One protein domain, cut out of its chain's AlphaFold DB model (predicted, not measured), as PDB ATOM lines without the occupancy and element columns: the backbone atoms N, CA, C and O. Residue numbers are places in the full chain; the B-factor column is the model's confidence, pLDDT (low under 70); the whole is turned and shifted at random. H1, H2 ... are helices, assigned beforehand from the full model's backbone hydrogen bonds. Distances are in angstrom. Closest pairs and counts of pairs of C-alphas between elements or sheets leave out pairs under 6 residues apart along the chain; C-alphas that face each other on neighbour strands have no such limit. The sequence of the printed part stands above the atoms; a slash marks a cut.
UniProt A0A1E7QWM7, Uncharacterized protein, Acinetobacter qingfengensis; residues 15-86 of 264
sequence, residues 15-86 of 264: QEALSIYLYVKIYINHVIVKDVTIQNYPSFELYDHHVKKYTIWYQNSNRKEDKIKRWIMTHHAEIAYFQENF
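Overview. This is residues 15 to 86 of the 264 residues of an uncharacterized protein of Acinetobacter qingfengensis (UniProt A0A1E7QWM7). One helix, H1, stands in the middle of a loose ring made by H2, H3, H4 and the long unnamed stretch of residues 29 to 47, which folds back over one end of H1 and runs along the side between H4 and H2. H2 and H3 pack on H1, H4 is near it, and residues 59 to 65 stick out at the corner between H2 and H3. The printed part has 72 residues with four named helices, in the order H1, H2, H3, H4, and no named strand; the class is all helix. It is compact, with a radius of gyration of the C-alphas of 11.8 A and spans of 29 by 27 by 20 A.

Arrangement. H1, residues 15 to 28, touches H2, residues 48 to 60, which touches H1 with its residues 50 to 54 alone; the closest C-alphas are those of Val 24 and His 50, 6.6 A apart. Their lines are about perpendicular, at 87 degrees. H1 touches H3, residues 67 to 74, with its residues 22 to 26 alone; the closest C-alphas, of Leu 22 and Ile 68, are 6.5 A apart. These two run opposite ways at a steep tilt of 57 degrees. H3 and H4, residues 76 to 84, are close but not clearly touching, with the C-alphas of Ile 72 and Ile 79 closest at 7.7 A, and about perpendicular at 88 degrees. H4 and H1 are near each other. H2 is apart from H3 and H4. In H1, H2, H3 and H4 every O i to N i+4 pair is within hydrogen-bond range.

Along the chain. H1 begins at C-alpha 15, (120.785, 188.340, 126.887), and is 18.8 A long. H2 is 18.6 A long and begins at C-alpha 48, (115.693, 176.109, 139.443). H3 is 11.3 A long. H4, 12.3 A, ends at C-alpha 84, (116.134, 198.947, 125.023).

Size, cuts and confidence. The two C-alphas farthest apart, of Asn 62 and Asn 85, are 31.3 A apart. The printed part has no cut. The link from H1 to H2 is long, from H2 to H3 short, and from H3 to H4 tight. Mean pLDDT of the printed part is 91.3; residues 61 to 65 are under 70.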
ATOM      1  N   GLN A  15     120.503 189.513 127.713       94.81
ATOM      2  CA  GLN A  15     120.785 188.340 126.887       94.81
ATOM      3  C   GLN A  15     120.483 187.043 127.636       94.81
ATOM      4  O   GLN A  15     119.839 186.160 127.067       94.81
ATOM      5  N   GLU A  16     120.916 186.918 128.893       94.31
ATOM      6  CA  GLU A  16     120.613 185.745 129.722       94.31
ATOM      7  C   GLU A  16     119.108 185.605 129.943       94.31
ATOM      8  O   GLU A  16     118.543 184.534 129.708       94.31
ATOM      9  N   ALA A  17     118.461 186.708 130.332       96.25
ATOM     10  CA  ALA A  17     117.027 186.787 130.571       96.25
ATOM     11  C   ALA A  17     116.211 186.338 129.352       96.25
ATOM     12  O   ALA A  17     115.336 185.475 129.468       96.25
ATOM     13  N   LEU A  18     116.518 186.881 128.173       96.69
ATOM     14  CA  LEU A  18     115.818 186.522 126.945       96.69
ATOM     15  C   LEU A  18     116.135 185.083 126.516       96.69
ATOM     16  O   LEU A  18     115.229 184.348 126.128       96.69
ATOM     17  N   SER A  19     117.393 184.648 126.628       95.25
ATOM     18  CA  SER A  19     117.806 183.296 126.226       95.25
ATOM     19  C   SER A  19     117.069 182.211 127.011       95.25
ATOM     20  O   SER A  19     116.503 181.291 126.411       95.25
ATOM     21  N   ILE A  20     117.027 182.332 128.342       95.88
ATOM     22  CA  ILE A  20     116.342 181.350 129.185       95.88
ATOM     23  C   ILE A  20     114.822 181.434 129.030       95.88
ATOM     24  O   ILE A  20     114.155 180.401 129.001       95.88
ATOM     25  N   TYR A  21     114.265 182.636 128.853       97.44
ATOM     26  CA  TYR A  21     112.837 182.820 128.597       97.44
ATOM     27  C   TYR A  21     112.387 182.100 127.323       97.44
ATOM     28  O   TYR A  21     111.434 181.316 127.357       97.44
ATOM     29  N   LEU A  22     113.092 182.324 126.210       95.62
ATOM     30  CA  LEU A  22     112.785 181.689 124.929       95.62
ATOM     31  C   LEU A  22     112.892 180.167 125.033       95.62
ATOM     32  O   LEU A  22     112.002 179.457 124.561       95.62
ATOM     33  N   TYR A  23     113.928 179.667 125.711       95.44
ATOM     34  CA  TYR A  23     114.064 178.241 125.983       95.44
ATOM     35  C   TYR A  23     112.870 177.686 126.760       95.44
ATOM     36  O   TYR A  23     112.266 176.702 126.328       95.44
ATOM     37  N   VAL A  24     112.490 178.320 127.870       96.62
ATOM     38  CA  VAL A  24     111.369 177.848 128.688       96.62
ATOM     39  C   VAL A  24     110.075 177.861 127.882       96.62
ATOM     40  O   VAL A  24     109.368 176.856 127.855       96.62
ATOM     41  N   LYS A  25     109.773 178.939 127.155       96.50
ATOM     42  CA  LYS A  25     108.541 179.006 126.357       96.50
ATOM     43  C   LYS A  25     108.491 177.925 125.278       96.50
ATOM     44  O   LYS A  25     107.481 177.236 125.164       96.50
ATOM     45  N   ILE A  26     109.570 177.740 124.526       94.62
ATOM     46  CA  ILE A  26     109.580 176.858 123.351       94.62
ATOM     47  C   ILE A  26     109.747 175.382 123.730       94.62
ATOM     48  O   ILE A  26     109.085 174.514 123.155       94.62
ATOM     49  N   TYR A  27     110.650 175.078 124.661       93.88
ATOM     50  CA  TYR A  27     111.062 173.703 124.951       93.88
ATOM     51  C   TYR A  27     110.420 173.117 126.204       93.88
ATOM     52  O   TYR A  27     110.197 171.909 126.232       93.88
ATOM     53  N   ILE A  28     110.105 173.938 127.210       95.06
ATOM     54  CA  ILE A  28     109.476 173.465 128.452       95.06
ATOM     55  C   ILE A  28     107.956 173.605 128.381       95.06
ATOM     56  O   ILE A  28     107.239 172.655 128.674       95.06
ATOM     57  N   ASN A  29     107.462 174.760 127.939       95.69
ATOM     58  CA  ASN A  29     106.026 175.043 127.870       95.69
ATOM     59  C   ASN A  29     105.408 174.659 126.519       95.69
ATOM     60  O   ASN A  29     104.205 174.823 126.335       95.69
ATOM     61  N   HIS A  30     106.224 174.185 125.572       94.50
ATOM     62  CA  HIS A  30     105.805 173.756 124.236       94.50
ATOM     63  C   HIS A  30     105.017 174.811 123.440       94.50
ATOM     64  O   HIS A  30     104.211 174.466 122.576       94.50
ATOM     65  N   VAL A  31     105.268 176.102 123.691       95.12
ATOM     66  CA  VAL A  31     104.676 177.193 122.910       95.12
ATOM     67  C   VAL A  31     105.202 177.109 121.477       95.12
ATOM     68  O   VAL A  31     106.407 176.961 121.238       95.12
ATOM     69  N   ILE A  32     104.291 177.186 120.509       92.75
ATOM     70  CA  ILE A  32     104.642 177.183 119.090       92.75
ATOM     71  C   ILE A  32     105.449 178.450 118.801       92.75
ATOM     72  O   ILE A  32     105.072 179.536 119.220       92.75
ATOM     73  N   VAL A  33     106.554 178.316 118.061       91.56
ATOM     74  CA  VAL A  33     107.532 179.397 117.831       91.56
ATOM     75  C   VAL A  33     106.884 180.718 117.403       91.56
ATOM     76  O   VAL A  33     107.255 181.758 117.924       91.56
ATOM     77  N   LYS A  34     105.903 180.676 116.497       90.25
ATOM     78  CA  LYS A  34     105.210 181.871 115.986       90.25
ATOM     79  C   LYS A  34     104.360 182.608 117.036       90.25
ATOM     80  O   LYS A  34     104.047 183.770 116.837       90.25
ATOM     81  N   ASP A  35     103.979 181.924 118.114       93.44
ATOM     82  CA  ASP A  35     103.105 182.444 119.173       93.44
ATOM     83  C   ASP A  35     103.917 182.892 120.407       93.44
ATOM     84  O   ASP A  35     103.365 183.354 121.409       93.44
ATOM     85  N   VAL A  36     105.247 182.743 120.371       95.12
ATOM     86  CA  VAL A  36     106.137 183.242 121.422       95.12
ATOM     87  C   VAL A  36     106.269 184.752 121.278       95.12
ATOM     88  O   VAL A  36     106.786 185.237 120.281       95.12
ATOM     89  N   THR A  37     105.864 185.478 122.316       95.56
ATOM     90  CA  THR A  37     105.981 186.938 122.401       95.56
ATOM     91  C   THR A  37     106.703 187.348 123.678       95.56
ATOM     92  O   THR A  37     106.530 186.722 124.732       95.56
ATOM     93  N   ILE A  38     107.484 188.423 123.616       96.69
ATOM     94  CA  ILE A  38     108.130 189.021 124.794       96.69
ATOM     95  C   ILE A  38     107.146 189.704 125.757       96.69
ATOM     96  O   ILE A  38     107.483 189.905 126.921       96.69
ATOM     97  N   GLN A  39     105.912 189.995 125.331       95.62
ATOM     98  CA  GLN A  39     104.905 190.651 126.182       95.62
ATOM     99  C   GLN A  39     104.503 189.807 127.402       95.62
ATOM    100  O   GLN A  39     104.045 190.335 128.410       95.62
ATOM    101  N   ASN A  40     104.736 188.493 127.344       95.56
ATOM    102  CA  ASN A  40     104.494 187.569 128.453       95.56
ATOM    103  C   ASN A  40     105.702 187.416 129.396       95.56
ATOM    104  O   ASN A  40     105.652 186.617 130.332       95.56
ATOM    105  N   TYR A  41     106.806 188.127 129.156       97.38
ATOM    106  CA  TYR A  41     107.985 188.077 130.017       97.38
ATOM    107  C   TYR A  41     107.747 188.677 131.420       97.38
ATOM    108  O   TYR A  41     108.218 188.094 132.397       97.38
ATOM    109  N   PRO A  42     107.007 189.787 131.608       95.12
ATOM    110  CA  PRO A  42     106.780 190.336 132.945       95.12
ATOM    111  C   PRO A  42     106.131 189.340 133.919       95.12
ATOM    112  O   PRO A  42     106.521 189.304 135.083       95.12
ATOM    113  N   SER A  43     105.242 188.467 133.441       93.62
ATOM    114  CA  SER A  43     104.605 187.400 134.232       93.62
ATOM    115  C   SER A  43     105.384 186.078 134.256       93.62
ATOM    116  O   SER A  43     104.942 185.111 134.873       93.62
ATOM    117  N   PHE A  44     106.539 186.003 133.589       95.19
ATOM    118  CA  PHE A  44     107.392 184.819 133.610       95.19
ATOM    119  C   PHE A  44     108.045 184.634 134.983       95.19
ATOM    120  O   PHE A  44     108.660 185.552 135.530       95.19
ATOM    121  N   GLU A  45     107.947 183.411 135.498       95.25
ATOM    122  CA  GLU A  45     108.626 182.960 136.706       95.25
ATOM    123  C   GLU A  45     109.764 182.004 136.348       95.25
ATOM    124  O   GLU A  45     109.573 181.005 135.642       95.25
ATOM    125  N   LEU A  46     110.954 182.297 136.867       95.50
ATOM    126  CA  LEU A  46     112.124 181.457 136.690       95.50
ATOM    127  C   LEU A  46     112.239 180.480 137.862       95.50
ATOM    128  O   LEU A  46     112.195 180.884 139.017       95.50
ATOM    129  N   TYR A  47     112.411 179.194 137.565       94.50
ATOM    130  CA  TYR A  47     112.554 178.137 138.561       94.50
ATOM    131  C   TYR A  47     113.893 177.426 138.383       94.50
ATOM    132  O   TYR A  47     114.416 177.349 137.270       94.50
ATOM    133  N   ASP A  48     114.409 176.826 139.451       91.75
ATOM    134  CA  ASP A  48     115.693 176.109 139.443       91.75
ATOM    135  C   ASP A  48     115.785 175.019 138.365       91.75
ATOM    136  O   ASP A  48     116.806 174.845 137.693       91.75
ATOM    137  N   HIS A  49     114.689 174.297 138.134       93.44
ATOM    138  CA  HIS A  49     114.633 173.274 137.097       93.44
ATOM    139  C   HIS A  49     114.683 173.862 135.677       93.44
ATOM    140  O   HIS A  49     115.153 173.174 134.769       93.44
ATOM    141  N   HIS A  50     114.233 175.107 135.468       95.81
ATOM    142  CA  HIS A  50     114.403 175.803 134.191       95.81
ATOM    143  C   HIS A  50     115.887 176.045 133.924       95.81
ATOM    144  O   HIS A  50     116.365 175.684 132.851       95.81
ATOM    145  N   VAL A  51     116.618 176.574 134.913       93.81
ATOM    146  CA  VAL A  51     118.060 176.843 134.806       93.81
ATOM    147  C   VAL A  51     118.831 175.549 134.554       93.81
ATOM    148  O   VAL A  51     119.577 175.457 133.583       93.81
ATOM    149  N   LYS A  52     118.582 174.497 135.345       93.06
ATOM    150  CA  LYS A  52     119.231 173.181 135.175       93.06
ATOM    151  C   LYS A  52     119.022 172.609 133.772       93.06
ATOM    152  O   LYS A  52     119.983 172.206 133.116       93.06
ATOM    153  N   LYS A  53     117.771 172.584 133.294       94.31
ATOM    154  CA  LYS A  53     117.441 172.067 131.958       94.31
ATOM    155  C   LYS A  53     118.032 172.940 130.850       94.31
ATOM    156  O   LYS A  53     118.542 172.390 129.876       94.31
ATOM    157  N   TYR A  54     118.017 174.263 131.018       93.94
ATOM    158  CA  TYR A  54     118.625 175.201 130.078       93.94
ATOM    159  C   TYR A  54     120.130 174.974 129.944       93.94
ATOM    160  O   TYR A  54     120.619 174.847 128.827       93.94
ATOM    161  N   THR A  55     120.854 174.843 131.056       92.25
ATOM    162  CA  THR A  55     122.304 174.601 131.057       92.25
ATOM    163  C   THR A  55     122.662 173.300 130.340       92.25
ATOM    164  O   THR A  55     123.521 173.303 129.459       92.25
ATOM    165  N   ILE A  56     121.958 172.203 130.648       92.00
ATOM    166  CA  ILE A  56     122.153 170.905 129.978       92.00
ATOM    167  C   ILE A  56     121.845 171.019 128.481       92.00
ATOM    168  O   ILE A  56     122.591 170.509 127.645       92.00
ATOM    169  N   TRP A  57     120.743 171.681 128.128       91.50
ATOM    170  CA  TRP A  57     120.356 171.879 126.737       91.50
ATOM    171  C   TRP A  57     121.381 172.728 125.977       91.50
ATOM    172  O   TRP A  57     121.791 172.342 124.886       91.50
ATOM    173  N   TYR A  58     121.853 173.829 126.564       89.69
ATOM    174  CA  TYR A  58     122.830 174.729 125.952       89.69
ATOM    175  C   TYR A  58     124.137 173.992 125.635       89.69
ATOM    176  O   TYR A  58     124.643 174.101 124.519       89.69
ATOM    177  N   GLN A  59     124.627 173.174 126.574       88.81
ATOM    178  CA  GLN A  59     125.850 172.374 126.420       88.81
ATOM    179  C   GLN A  59     125.723 171.267 125.362       88.81
ATOM    180  O   GLN A  59     126.678 171.012 124.632       88.81
ATOM    181  N   ASN A  60     124.553 170.630 125.253       84.50
ATOM    182  CA  ASN A  60     124.329 169.493 124.351       84.50
ATOM    183  C   ASN A  60     123.738 169.878 122.984       84.50
ATOM    184  O   ASN A  60     123.581 169.025 122.107       84.50
ATOM    185  N   SER A  61     123.354 171.139 122.788       69.94
ATOM    186  CA  SER A  61     122.671 171.574 121.571       69.94
ATOM    187  C   SER A  61     123.605 171.544 120.352       69.94
ATOM    188  O   SER A  61     124.418 172.440 120.116       69.94
ATOM    189  N   ASN A  62     123.446 170.525 119.500       61.34
ATOM    190  CA  ASN A  62     123.972 170.563 118.137       61.34
ATOM    191  C   ASN A  62     123.208 171.657 117.380       61.34
ATOM    192  O   ASN A  62     122.060 171.478 116.978       61.34
ATOM    193  N   ARG A  63     123.849 172.820 117.234       60.00
ATOM    194  CA  ARG A  63     123.307 174.134 116.834       60.00
ATOM    195  C   ARG A  63     122.612 174.214 115.457       60.00
ATOM    196  O   ARG A  63     122.469 175.323 114.937       60.00
ATOM    197  N   LYS A  64     122.232 173.106 114.820       48.50
ATOM    198  CA  LYS A  64     121.840 173.080 113.404       48.50
ATOM    199  C   LYS A  64     120.368 173.403 113.125       48.50
ATOM    200  O   LYS A  64     120.124 173.978 112.079       48.50
ATOM    201  N   GLU A  65     119.425 173.204 114.049       57.47
ATOM    202  CA  GLU A  65     118.011 173.590 113.832       57.47
ATOM    203  C   GLU A  65     117.289 173.963 115.133       57.47
ATOM    204  O   GLU A  65     116.308 173.352 115.559       57.47
ATOM    205  N   ASP A  66     117.799 174.989 115.801       76.31
ATOM    206  CA  ASP A  66     117.186 175.476 117.027       76.31
ATOM    207  C   ASP A  66     115.912 176.280 116.708       76.31
ATOM    208  O   ASP A  66     115.937 177.261 115.955       76.31
ATOM    209  N   LYS A  67     114.782 175.869 117.294       88.94
ATOM    210  CA  LYS A  67     113.504 176.592 117.218       88.94
ATOM    211  C   LYS A  67     113.670 178.048 117.665       88.94
ATOM    212  O   LYS A  67     113.020 178.926 117.101       88.94
ATOM    213  N   ILE A  68     114.569 178.303 118.616       90.44
ATOM    214  CA  ILE A  68     114.885 179.646 119.092       90.44
ATOM    215  C   ILE A  68     115.607 180.449 118.010       90.44
ATOM    216  O   ILE A  68     115.247 181.595 117.786       90.44
ATOM    217  N   LYS A  69     116.551 179.871 117.257       88.38
ATOM    218  CA  LYS A  69     117.206 180.590 116.146       88.38
ATOM    219  C   LYS A  69     116.206 181.078 115.105       88.38
ATOM    220  O   LYS A  69     116.318 182.214 114.654       88.38
ATOM    221  N   ARG A  70     115.208 180.253 114.765       89.25
ATOM    222  CA  ARG A  70     114.116 180.678 113.875       89.25
ATOM    223  C   ARG A  70     113.357 181.871 114.446       89.25
ATOM    224  O   ARG A  70     113.111 182.816 113.714       89.25
ATOM    225  N   TRP A  71     113.052 181.850 115.744       92.81
ATOM    226  CA  TRP A  71     112.435 182.993 116.418       92.81
ATOM    227  C   TRP A  71     113.316 184.248 116.320       92.81
ATOM    228  O   TRP A  71     112.844 185.292 115.882       92.81
ATOM    229  N   ILE A  72     114.611 184.129 116.628       91.56
ATOM    230  CA  ILE A  72     115.574 185.241 116.590       91.56
ATOM    231  C   ILE A  72     115.638 185.890 115.202       91.56
ATOM    232  O   ILE A  72     115.696 187.113 115.102       91.56
ATOM    233  N   MET A  73     115.617 185.081 114.138       89.62
ATOM    234  CA  MET A  73     115.683 185.555 112.751       89.62
ATOM    235  C   MET A  73     114.428 186.305 112.287       89.62
ATOM    236  O   MET A  73     114.497 187.026 111.299       89.62
ATOM    237  N   THR A  74     113.282 186.134 112.953       91.06
ATOM    238  CA  THR A  74     112.021 186.773 112.538       91.06
ATOM    239  C   THR A  74     111.505 187.826 113.521       91.06
ATOM    240  O   THR A  74     110.559 188.527 113.188       91.06
ATOM    241  N   HIS A  75     112.118 187.977 114.702       93.88
ATOM    242  CA  HIS A  75     111.641 188.870 115.775       93.88
ATOM    243  C   HIS A  75     112.674 189.945 116.162       93.88
ATOM    244  O   HIS A  75     112.824 190.301 117.329       93.88
ATOM    245  N   HIS A  76     113.398 190.495 115.181       93.38
ATOM    246  CA  HIS A  76     114.433 191.510 115.422       93.38
ATOM    247  C   HIS A  76     113.920 192.754 116.165       93.38
ATOM    248  O   HIS A  76     114.600 193.241 117.066       93.38
ATOM    249  N   ALA A  77     112.723 193.241 115.822       94.94
ATOM    250  CA  ALA A  77     112.116 194.395 116.485       94.94
ATOM    251  C   ALA A  77     111.764 194.103 117.952       94.94
ATOM    252  O   ALA A  77     111.997 194.944 118.815       94.94
ATOM    253  N   GLU A  78     111.268 192.898 118.255       95.62
ATOM    254  CA  GLU A  78     110.995 192.494 119.640       95.62
ATOM    255  C   GLU A  78     112.285 192.388 120.450       95.62
ATOM    256  O   GLU A  78     112.342 192.859 121.578       95.62
ATOM    257  N   ILE A  79     113.350 191.829 119.873       96.19
ATOM    258  CA  ILE A  79     114.658 191.752 120.536       96.19
ATOM    259  C   ILE A  79     115.189 193.152 120.861       96.19
ATOM    260  O   ILE A  79     115.631 193.382 121.986       96.19
ATOM    261  N   ALA A  80     115.136 194.078 119.898       96.19
ATOM    262  CA  ALA A  80     115.570 195.457 120.105       96.19
ATOM    263  C   ALA A  80     114.741 196.135 121.204       96.19
ATOM    264  O   ALA A  80     115.308 196.665 122.156       96.19
ATOM    265  N   TYR A  81     113.413 196.007 121.146       96.94
ATOM    266  CA  TYR A  81     112.516 196.534 122.172       96.94
ATOM    267  C   TYR A  81     112.802 195.933 123.556       96.94
ATOM    268  O   TYR A  81     112.842 196.660 124.547       96.94
ATOM    269  N   PHE A  82     113.042 194.621 123.641       97.31
ATOM    270  CA  PHE A  82     113.397 193.956 124.893       97.31
ATOM    271  C   PHE A  82     114.695 194.511 125.476       97.31
ATOM    272  O   PHE A  82     114.739 194.832 126.660       97.31
ATOM    273  N   GLN A  83     115.730 194.649 124.645       96.44
ATOM    274  CA  GLN A  83     117.026 195.188 125.045       96.44
ATOM    275  C   GLN A  83     116.919 196.647 125.515       96.44
ATOM    276  O   GLN A  83     117.427 196.978 126.583       96.44
ATOM    277  N   GLU A  84     116.266 197.510 124.735       96.12
ATOM    278  CA  GLU A  84     116.134 198.947 125.023       96.12
ATOM    279  C   GLU A  84     115.329 199.223 126.297       96.12
ATOM    280  O   GLU A  84     115.566 200.222 126.971       96.12
ATOM    281  N   ASN A  85     114.400 198.328 126.643       96.69
ATOM    282  CA  ASN A  85     113.522 198.473 127.802       96.69
ATOM    283  C   ASN A  85     113.900 197.539 128.969       96.69
ATOM    284  O   ASN A  85     113.132 197.401 129.931       96.69
ATOM    285  N   PHE A  86     115.064 196.885 128.905       95.06
ATOM    286  CA  PHE A  86     115.577 196.074 130.005       95.06
ATOM    287  C   PHE A  86     116.090 196.970 131.141       95.06
ATOM    288  O   PHE A  86     116.757 197.972 130.902       95.06
TER     289      PHE A  86